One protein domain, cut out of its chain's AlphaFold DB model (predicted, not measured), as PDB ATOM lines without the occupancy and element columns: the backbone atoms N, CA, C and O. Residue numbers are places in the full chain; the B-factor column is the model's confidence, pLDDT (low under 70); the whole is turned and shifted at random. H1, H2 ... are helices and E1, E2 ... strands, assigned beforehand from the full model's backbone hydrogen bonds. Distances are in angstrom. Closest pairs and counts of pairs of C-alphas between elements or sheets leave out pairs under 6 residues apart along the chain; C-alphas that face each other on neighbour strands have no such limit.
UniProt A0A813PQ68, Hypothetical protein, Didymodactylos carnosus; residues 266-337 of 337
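Overview. This is residues 266 to 337 of the 337 residues of the protein "Hypothetical protein" of Didymodactylos carnosus (UniProt A0A813PQ68). The model is a loose, drawn-out row of three small parts: the short hairpin of E1 and E2 in the middle, the hairpin of E3 and E4 at one end, and the two helices H1 and H2 packed together at the other end. After E4, residues 305 to 313 lead back from the E3 and E4 end to the helices. The printed part has 72 residues with four named strands and two named helices, in the order E1, E2, E3, E4, H1, H2; it is mixed, helices and strands, with 31 residues in named elements, under half of the whole. Each hairpin is a sheet of two antiparallel strands, ordered E1 - E2 and E3 - E4. The whole is loose, with a radius of gyration of the C-alphas of 14.5 A, and its outline is a rod spanning 48 by 22 by 22 A.

Arrangement. E1, residues 269 to 271, and E2, residues 278 to 280, form a hairpin, antiparallel at 140 degrees between their directions. N 270 and O 279 are within hydrogen-bond range at 2.8 A. E3, residues 294 to 296, and E4, residues 302 to 304, form a second hairpin, antiparallel at 144 degrees. N 303 and O 295 are within hydrogen-bond range at 2.8 A. E2 and E4 are apart. H1, residues 314 to 324, comes closest to E1 at the C-alphas of Ile 314 and Leu 269, 7.3 A apart. H1 and H2, residues 329 to 336, touch, their closest C-alphas being those of Tyr 322 and Thr 332, 5.4 A apart. They run opposite ways at a steep tilt of 59 degrees. In both helices every O i to N i+4 pair is within hydrogen-bond range.

Along the chain. E1 is 7.0 A from first to last C-alpha and begins at C-alpha 269, (20.317, 2.590, 25.337). E2 is 7.3 A long, E3 7.1 A and E4 6.9 A. C-alpha 294, where E3 begins, is at (5.785, 6.193, 40.220). H1 is 15.1 A long, and H2, 10.6 A long, ends at C-alpha 336, (26.793, 10.198, 26.712).

Size, cuts and confidence. The C-alphas of Gln 298 and Leu 327 are the two farthest apart, at 47.9 A. The printed part has no cut and ends at residue 337, the chain's last residue. The link from E2 to E3, residues 281 to 293, is long. The mean pLDDT of the printed part is 84.2, and residues 266 to 267 are under 70.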
ATOM      1  N   LEU A 266      26.288  -4.645  27.217       56.78
ATOM      2  CA  LEU A 266      25.669  -4.144  28.440       56.78
ATOM      3  C   LEU A 266      24.919  -2.811  28.243       56.78
ATOM      4  O   LEU A 266      24.053  -2.469  29.041       56.78
ATOM      5  N   THR A 267      25.188  -2.051  27.177       64.19
ATOM      6  CA  THR A 267      24.700  -0.666  27.028       64.19
ATOM      7  C   THR A 267      23.611  -0.541  25.967       64.19
ATOM      8  O   THR A 267      23.670   0.280  25.050       64.19
ATOM      9  N   LYS A 268      22.531  -1.321  26.087       77.81
ATOM     10  CA  LYS A 268      21.364  -1.084  25.227       77.81
ATOM     11  C   LYS A 268      20.623   0.172  25.689       77.81
ATOM     12  O   LYS A 268      19.780   0.111  26.584       77.81
ATOM     13  N   LEU A 269      20.958   1.305  25.074       84.62
ATOM     14  CA  LEU A 269      20.317   2.590  25.337       84.62
ATOM     15  C   LEU A 269      18.895   2.624  24.772       84.62
ATOM     16  O   LEU A 269      18.632   2.230  23.636       84.62
ATOM     17  N   ILE A 270      17.971   3.138  25.572       86.38
ATOM     18  CA  ILE A 270      16.574   3.365  25.221       86.38
ATOM     19  C   ILE A 270      16.181   4.793  25.576       86.38
ATOM     20  O   ILE A 270      16.685   5.374  26.537       86.38
ATOM     21  N   ARG A 271      15.224   5.343  24.827       89.25
ATOM     22  CA  ARG A 271      14.543   6.589  25.176       89.25
ATOM     23  C   ARG A 271      13.176   6.285  25.760       89.25
ATOM     24  O   ARG A 271      12.414   5.499  25.192       89.25
ATOM     25  N   CYS A 272      12.829   6.950  26.853       89.44
ATOM     26  CA  CYS A 272      11.467   6.928  27.364       89.44
ATOM     27  C   CYS A 272      10.572   7.883  26.555       89.44
ATOM     28  O   CYS A 272      10.823   9.081  26.506       89.44
ATOM     29  N   ALA A 273       9.475   7.389  25.982       89.12
ATOM     30  CA  ALA A 273       8.493   8.189  25.246       89.12
ATOM     31  C   ALA A 273       7.754   9.219  26.127       89.12
ATOM     32  O   ALA A 273       7.137  10.144  25.605       89.12
ATOM     33  N   THR A 274       7.789   9.042  27.452       87.06
ATOM     34  CA  THR A 274       7.083   9.895  28.416       87.06
ATOM     35  C   THR A 274       7.974  11.027  28.927       87.06
ATOM     36  O   THR A 274       7.635  12.190  28.750       87.06
ATOM     37  N   CYS A 275       9.116  10.704  29.547       87.06
ATOM     38  CA  CYS A 275      10.020  11.706  30.123       87.06
ATOM     39  C   CYS A 275      11.162  12.127  29.188       87.06
ATOM     40  O   CYS A 275      11.921  13.018  29.545       87.06
ATOM     41  N   GLN A 276      11.301  11.494  28.017       87.62
ATOM     42  CA  GLN A 276      12.370  11.737  27.035       87.62
ATOM     43  C   GLN A 276      13.797  11.438  27.528       87.62
ATOM     44  O   GLN A 276      14.748  11.620  26.769       87.62
ATOM     45  N   ASN A 277      13.960  10.908  28.745       85.81
ATOM     46  CA  ASN A 277      15.261  10.493  29.267       85.81
ATOM     47  C   ASN A 277      15.820   9.301  28.480       85.81
ATOM     48  O   ASN A 277      15.078   8.381  28.111       85.81
ATOM     49  N   ILE A 278      17.138   9.323  28.281       86.62
ATOM     50  CA  ILE A 278      17.928   8.220  27.735       86.62
ATOM     51  C   ILE A 278      18.513   7.431  28.900       86.62
ATOM     52  O   ILE A 278      18.995   8.022  29.864       86.62
ATOM     53  N   MET A 279      18.436   6.109  28.836       86.00
ATOM     54  CA  MET A 279      18.937   5.217  29.881       86.00
ATOM     55  C   MET A 279      19.210   3.827  29.327       86.00
ATOM     56  O   MET A 279      18.763   3.499  28.228       86.00
ATOM     57  N   THR A 280      19.906   2.995  30.093       84.69
ATOM     58  CA  THR A 280      20.003   1.567  29.789       84.69
ATOM     59  C   THR A 280      18.679   0.862  30.104       84.69
ATOM     60  O   THR A 280      17.852   1.346  30.884       84.69
ATOM     61  N   ILE A 281      18.461  -0.310  29.507       81.94
ATOM     62  CA  ILE A 281      17.312  -1.162  29.858       81.94
ATOM     63  C   ILE A 281      17.355  -1.576  31.338       81.94
ATOM     64  O   ILE A 281      16.304  -1.688  31.970       81.94
ATOM     65  N   GLU A 282      18.549  -1.783  31.895       81.06
ATOM     66  CA  GLU A 282      18.745  -2.190  33.291       81.06
ATOM     67  C   GLU A 282      18.306  -1.088  34.263       81.06
ATOM     68  O   GLU A 282      17.584  -1.346  35.232       81.06
ATOM     69  N   ASP A 283      18.639   0.162  33.938       81.88
ATOM     70  CA  ASP A 283      18.315   1.331  34.756       81.88
ATOM     71  C   ASP A 283      16.855   1.775  34.635       81.88
ATOM     72  O   ASP A 283      16.373   2.575  35.444       81.88
ATOM     73  N   MET A 284      16.115   1.231  33.665       83.12
ATOM     74  CA  MET A 284      14.741   1.630  33.367       83.12
ATOM     75  C   MET A 284      13.829   1.570  34.597       83.12
ATOM     76  O   MET A 284      12.978   2.429  34.784       83.12
ATOM     77  N   MET A 285      13.989   0.566  35.458       78.94
ATOM     78  CA  MET A 285      13.128   0.400  36.638       78.94
ATOM     79  C   MET A 285      13.618   1.189  37.862       78.94
ATOM     80  O   MET A 285      12.871   1.319  38.837       78.94
ATOM     81  N   LEU A 286      14.858   1.682  37.817       80.50
ATOM     82  CA  LEU A 286      15.541   2.372  38.913       80.50
ATOM     83  C   LEU A 286      15.436   3.892  38.777       80.50
ATOM     84  O   LEU A 286      15.275   4.590  39.778       80.50
ATOM     85  N   LEU A 287      15.501   4.403  37.547       83.69
ATOM     86  CA  LEU A 287      15.503   5.834  37.286       83.69
ATOM     87  C   LEU A 287      14.099   6.440  37.407       83.69
ATOM     88  O   LEU A 287      13.151   5.910  36.818       83.69
ATOM     89  N   PRO A 288      13.953   7.587  38.093       83.12
ATOM     90  CA  PRO A 288      12.688   8.298  38.162       83.12
ATOM     91  C   PRO A 288      12.130   8.654  36.781       83.12
ATOM     92  O   PRO A 288      12.820   9.206  35.920       83.12
ATOM     93  N   CYS A 289      10.853   8.344  36.577       85.38
ATOM     94  CA  CYS A 289      10.047   8.895  35.488       85.38
ATOM     95  C   CYS A 289       9.222  10.082  36.025       85.38
ATOM     96  O   CYS A 289       9.428  10.524  37.154       85.38
ATOM     97  N   LEU A 290       8.274  10.594  35.235       81.44
ATOM     98  CA  LEU A 290       7.287  11.563  35.727       81.44
ATOM     99  C   LEU A 290       6.508  10.984  36.922       81.44
ATOM    100  O   LEU A 290       6.311   9.769  36.998       81.44
ATOM    101  N   GLU A 291       6.034  11.848  37.823       73.00
ATOM    102  CA  GLU A 291       5.353  11.456  39.073       73.00
ATOM    103  C   GLU A 291       4.189  10.475  38.839       73.00
ATOM    104  O   GLU A 291       4.024   9.508  39.576       73.00
ATOM    105  N   GLU A 292       3.451  10.638  37.736       74.31
ATOM    106  CA  GLU A 292       2.339   9.767  37.313       74.31
ATOM    107  C   GLU A 292       2.745   8.322  36.964       74.31
ATOM    108  O   GLU A 292       1.898   7.469  36.686       74.31
ATOM    109  N   LYS A 293       4.048   8.040  36.908       77.38
ATOM    110  CA  LYS A 293       4.632   6.728  36.603       77.38
ATOM    111  C   LYS A 293       5.409   6.143  37.778       77.38
ATOM    112  O   LYS A 293       6.171   5.194  37.583       77.38
ATOM    113  N   MET A 294       5.220   6.695  38.975       81.50
ATOM    114  CA  MET A 294       5.785   6.193  40.220       81.50
ATOM    115  C   MET A 294       4.822   5.208  40.893       81.50
ATOM    116  O   MET A 294       3.652   5.513  41.112       81.50
ATOM    117  N   PHE A 295       5.327   4.035  41.266       78.06
ATOM    118  CA  PHE A 295       4.548   3.000  41.941       78.06
ATOM    119  C   PHE A 295       5.290   2.467  43.163       78.06
ATOM    120  O   PHE A 295       6.518   2.407  43.191       78.06
ATOM    121  N   ILE A 296       4.537   2.034  44.170       83.62
ATOM    122  CA  ILE A 296       5.076   1.413  45.381       83.62
ATOM    123  C   ILE A 296       4.807  -0.092  45.297       83.62
ATOM    124  O   ILE A 296       3.663  -0.525  45.164       83.62
ATOM    125  N   LYS A 297       5.865  -0.908  45.350       79.00
ATOM    126  CA  LYS A 297       5.745  -2.367  45.483       79.00
ATOM    127  C   LYS A 297       5.185  -2.722  46.862       79.00
ATOM    128  O   LYS A 297       5.319  -1.965  47.816       79.00
ATOM    129  N   GLN A 298       4.650  -3.935  47.009       80.38
ATOM    130  CA  GLN A 298       4.136  -4.445  48.293       80.38
ATOM    131  C   GLN A 298       5.175  -4.433  49.433       80.38
ATOM    132  O   GLN A 298       4.807  -4.413  50.600       80.38
ATOM    133  N   ASN A 299       6.470  -4.408  49.106       82.75
ATOM    134  CA  ASN A 299       7.573  -4.284  50.063       82.75
ATOM    135  C   ASN A 299       7.946  -2.823  50.405       82.75
ATOM    136  O   ASN A 299       8.991  -2.595  51.008       82.75
ATOM    137  N   GLY A 300       7.150  -1.837  49.979       79.94
ATOM    138  CA  GLY A 300       7.390  -0.414  50.221       79.94
ATOM    139  C   GLY A 300       8.440   0.236  49.311       79.94
ATOM    140  O   GLY A 300       8.676   1.433  49.440       79.94
ATOM    141  N   LYS A 301       9.066  -0.505  48.380       80.31
ATOM    142  CA  LYS A 301      10.053   0.062  47.446       80.31
ATOM    143  C   LYS A 301       9.377   0.760  46.269       80.31
ATOM    144  O   LYS A 301       8.455   0.207  45.665       80.31
ATOM    145  N   LEU A 302       9.886   1.936  45.914       80.62
ATOM    146  CA  LEU A 302       9.485   2.650  44.707       80.62
ATOM    147  C   LEU A 302      10.009   1.935  43.459       80.62
ATOM    148  O   LEU A 302      11.115   1.393  43.454       80.62
ATOM    149  N   PHE A 303       9.209   1.936  42.403       80.75
ATOM    150  CA  PHE A 303       9.645   1.598  41.058       80.75
ATOM    151  C   PHE A 303       8.966   2.520  40.054       80.75
ATOM    152  O   PHE A 303       7.867   3.025  40.295       80.75
ATOM    153  N   TYR A 304       9.625   2.715  38.917       83.44
ATOM    154  CA  TYR A 304       9.154   3.614  37.875       83.44
ATOM    155  C   TYR A 304       8.785   2.835  36.623       83.44
ATOM    156  O   TYR A 304       9.458   1.877  36.247       83.44
ATOM    157  N   GLN A 305       7.700   3.249  35.970       82.56
ATOM    158  CA  GLN A 305       7.274   2.658  34.708       82.56
ATOM    159  C   GLN A 305       7.612   3.586  33.541       82.56
ATOM    160  O   GLN A 305       6.904   4.556  33.257       82.56
ATOM    161  N   HIS A 306       8.677   3.257  32.817       88.38
ATOM    162  CA  HIS A 306       9.006   3.927  31.560       88.38
ATOM    163  C   HIS A 306       8.323   3.236  30.385       88.38
ATOM    164  O   HIS A 306       8.087   2.028  30.390       88.38
ATOM    165  N   LYS A 307       7.996   4.022  29.360       86.94
ATOM    166  CA  LYS A 307       7.483   3.516  28.088       86.94
ATOM    167  C   LYS A 307       8.583   3.671  27.054       86.94
ATOM    168  O   LYS A 307       8.952   4.799  26.752       86.94
ATOM    169  N   ILE A 308       9.082   2.565  26.515       88.06
ATOM    170  CA  ILE A 308      10.120   2.600  25.481       88.06
ATOM    171  C   ILE A 308       9.559   3.279  24.229       88.06
ATOM    172  O   ILE A 308       8.467   2.943  23.759       88.06
ATOM    173  N   ASP A 309      10.300   4.245  23.705       89.88
ATOM    174  CA  ASP A 309      10.009   4.872  22.427       89.88
ATOM    175  C   ASP A 309      10.496   3.984  21.277       89.88
ATOM    176  O   ASP A 309      11.695   3.841  21.043       89.88
ATOM    177  N   SER A 310       9.558   3.391  20.540       86.69
ATOM    178  CA  SER A 310       9.866   2.523  19.400       86.69
ATOM    179  C   SER A 310      10.438   3.264  18.189       86.69
ATOM    180  O   SER A 310      10.940   2.615  17.276       86.69
ATOM    181  N   LYS A 311      10.361   4.602  18.154       88.38
ATOM    182  CA  LYS A 311      10.926   5.441  17.084       88.38
ATOM    183  C   LYS A 311      12.308   5.992  17.435       88.38
ATOM    184  O   LYS A 311      12.829   6.834  16.706       88.38
ATOM    185  N   PHE A 312      12.871   5.601  18.575       87.38
ATOM    186  CA  PHE A 312      14.183   6.068  18.991       87.38
ATOM    187  C   PHE A 312      15.285   5.443  18.132       87.38
ATOM    188  O   PHE A 312      15.442   4.225  18.106       87.38
ATOM    189  N   ASP A 313      16.056   6.298  17.462       85.56
ATOM    190  CA  ASP A 313      17.282   5.925  16.763       85.56
ATOM    191  C   ASP A 313      18.482   6.512  17.515       85.56
ATOM    192  O   ASP A 313      18.668   7.732  17.568       85.56
ATOM    193  N   ILE A 314      19.289   5.622  18.098       84.81
ATOM    194  CA  ILE A 314      20.504   5.967  18.844       84.81
ATOM    195  C   ILE A 314      21.487   6.727  17.947       84.81
ATOM    196  O   ILE A 314      22.116   7.678  18.401       84.81
ATOM    197  N   ASN A 315      21.591   6.369  16.665       83.94
ATOM    198  CA  ASN A 315      22.539   6.998  15.746       83.94
ATOM    199  C   ASN A 315      22.138   8.439  15.455       83.94
ATOM    200  O   ASN A 315      22.983   9.332  15.467       83.94
ATOM    201  N   GLN A 316      20.847   8.677  15.215       87.00
ATOM    202  CA  GLN A 316      20.351  10.035  15.026       87.00
ATOM    203  C   GLN A 316      20.526  10.863  16.301       87.00
ATOM    204  O   GLN A 316      20.948  12.012  16.230       87.00
ATOM    205  N   TRP A 317      20.293  10.264  17.468       88.12
ATOM    206  CA  TRP A 317      20.516  10.932  18.746       88.12
ATOM    207  C   TRP A 317      21.988  11.304  18.983       88.12
ATOM    208  O   TRP A 317      22.263  12.433  19.386       88.12
ATOM    209  N   ILE A 318      22.939  10.420  18.667       87.75
ATOM    210  CA  ILE A 318      24.378  10.726  18.750       87.75
ATOM    211  C   ILE A 318      24.754  11.838  17.772       87.75
ATOM    212  O   ILE A 318      25.486  12.747  18.151       87.75
ATOM    213  N   LYS A 319      24.225  11.819  16.540       85.62
ATOM    214  CA  LYS A 319      24.434  12.910  15.570       85.62
ATOM    215  C   LYS A 319      23.938  14.245  16.120       85.62
ATOM    216  O   LYS A 319      24.638  15.248  15.999       85.62
ATOM    217  N   ASP A 320      22.759  14.255  16.735       87.56
ATOM    218  CA  ASP A 320      22.187  15.462  17.325       87.56
ATOM    219  C   ASP A 320      23.039  15.961  18.507       87.56
ATOM    220  O   ASP A 320      23.226  17.167  18.655       87.56
ATOM    221  N   ILE A 321      23.588  15.061  19.334       87.00
ATOM    222  CA  ILE A 321      24.528  15.425  20.409       87.00
ATOM    223  C   ILE A 321      25.817  15.995  19.830       87.00
ATOM    224  O   ILE A 321      26.234  17.063  20.263       87.00
ATOM    225  N   TYR A 322      26.402  15.339  18.831       86.94
ATOM    226  CA  TYR A 322      27.635  15.784  18.187       86.94
ATOM    227  C   TYR A 322      27.500  17.187  17.581       86.94
ATOM    228  O   TYR A 322      28.390  18.026  17.715       86.94
ATOM    229  N   GLN A 323      26.345  17.487  16.980       87.88
ATOM    230  CA  GLN A 323      26.029  18.835  16.499       87.88
ATOM    231  C   GLN A 323      25.893  19.854  17.639       87.88
ATOM    232  O   GLN A 323      26.335  20.991  17.497       87.88
ATOM    233  N   ARG A 324      25.287  19.467  18.770       87.31
ATOM    234  CA  ARG A 324      25.133  20.339  19.949       87.31
ATOM    235  C   ARG A 324      26.444  20.575  20.687       87.31
ATOM    236  O   ARG A 324      26.597  21.622  21.302       87.31
ATOM    237  N   SER A 325      27.370  19.626  20.630       80.69
ATOM    238  CA  SER A 325      28.671  19.697  21.288       80.69
ATOM    239  C   SER A 325      29.738  20.343  20.397       80.69
ATOM    240  O   SER A 325      30.897  19.944  20.446       80.69
ATOM    241  N   GLU A 326      29.345  21.271  19.520       85.81
ATOM    242  CA  GLU A 326      30.253  22.010  18.630       85.81
ATOM    243  C   GLU A 326      31.186  21.105  17.795       85.81
ATOM    244  O   GLU A 326      32.318  21.476  17.495       85.81
ATOM    245  N   LEU A 327      30.717  19.911  17.400       83.31
ATOM    246  CA  LEU A 327      31.481  18.921  16.621       83.31
ATOM    247  C   LEU A 327      32.721  18.357  17.352       83.31
ATOM    248  O   LEU A 327      33.655  17.847  16.728       83.31
ATOM    249  N   SER A 328      32.721  18.407  18.684       88.12
ATOM    250  CA  SER A 328      33.764  17.851  19.551       88.12
ATOM    251  C   SER A 328      33.421  16.431  20.001       88.12
ATOM    252  O   SER A 328      32.481  16.217  20.772       88.12
ATOM    253  N   TRP A 329      34.221  15.446  19.576       90.56
ATOM    254  CA  TRP A 329      34.062  14.053  20.020       90.56
ATOM    255  C   TRP A 329      34.303  13.876  21.516       90.56
ATOM    256  O   TRP A 329      33.644  13.054  22.147       90.56
ATOM    257  N   ARG A 330      35.195  14.684  22.101       92.31
ATOM    258  CA  ARG A 330      35.403  14.730  23.551       92.31
ATOM    259  C   ARG A 330      34.106  15.078  24.276       92.31
ATOM    260  O   ARG A 330      33.714  14.382  25.206       92.31
ATOM    261  N   ASP A 331      33.456  16.163  23.871       90.00
ATOM    262  CA  ASP A 331      32.272  16.656  24.576       90.00
ATOM    263  C   ASP A 331      31.059  15.762  24.300       90.00
ATOM    264  O   ASP A 331      30.298  15.465  25.216       90.00
ATOM    265  N   THR A 332      30.942  15.225  23.079       90.38
ATOM    266  CA  THR A 332      29.960  14.177  22.761       90.38
ATOM    267  C   THR A 332      30.125  12.966  23.670       90.38
ATOM    268  O   THR A 332      29.139  12.494  24.228       90.38
ATOM    269  N   TYR A 333      31.355  12.476  23.852       91.44
ATOM    270  CA  TYR A 333      31.630  11.335  24.721       91.44
ATOM    271  C   TYR A 333      31.151  11.593  26.156       91.44
ATOM    272  O   TYR A 333      30.366  10.810  26.686       91.44
ATOM    273  N   TRP A 334      31.548  12.718  26.759       90.88
ATOM    274  CA  TRP A 334      31.181  13.065  28.140       90.88
ATOM    275  C   TRP A 334      29.699  13.406  28.336       90.88
ATOM    276  O   TRP A 334      29.214  13.364  29.462       90.88
ATOM    277  N   MET A 335      28.975  13.772  27.278       87.75
ATOM    278  CA  MET A 335      27.520  13.929  27.344       87.75
ATOM    279  C   MET A 335      26.784  12.587  27.355       87.75
ATOM    280  O   MET A 335      25.654  12.525  27.841       87.75
ATOM    281  N   VAL A 336      27.384  11.542  26.777       85.94
ATOM    282  CA  VAL A 336      26.793  10.198  26.712       85.94
ATOM    283  C   VAL A 336      27.195   9.340  27.918       85.94
ATOM    284  O   VAL A 336      26.369   8.545  28.364       85.94
ATOM    285  N   TRP A 337      28.426   9.488  28.425       85.62
ATOM    286  CA  TRP A 337      28.942   8.820  29.631       85.62
ATOM    287  C   TRP A 337      28.303   9.365  30.915       85.62
ATOM    288  O   TRP A 337      27.866   8.544  31.755       85.62
TER     289      TRP A 337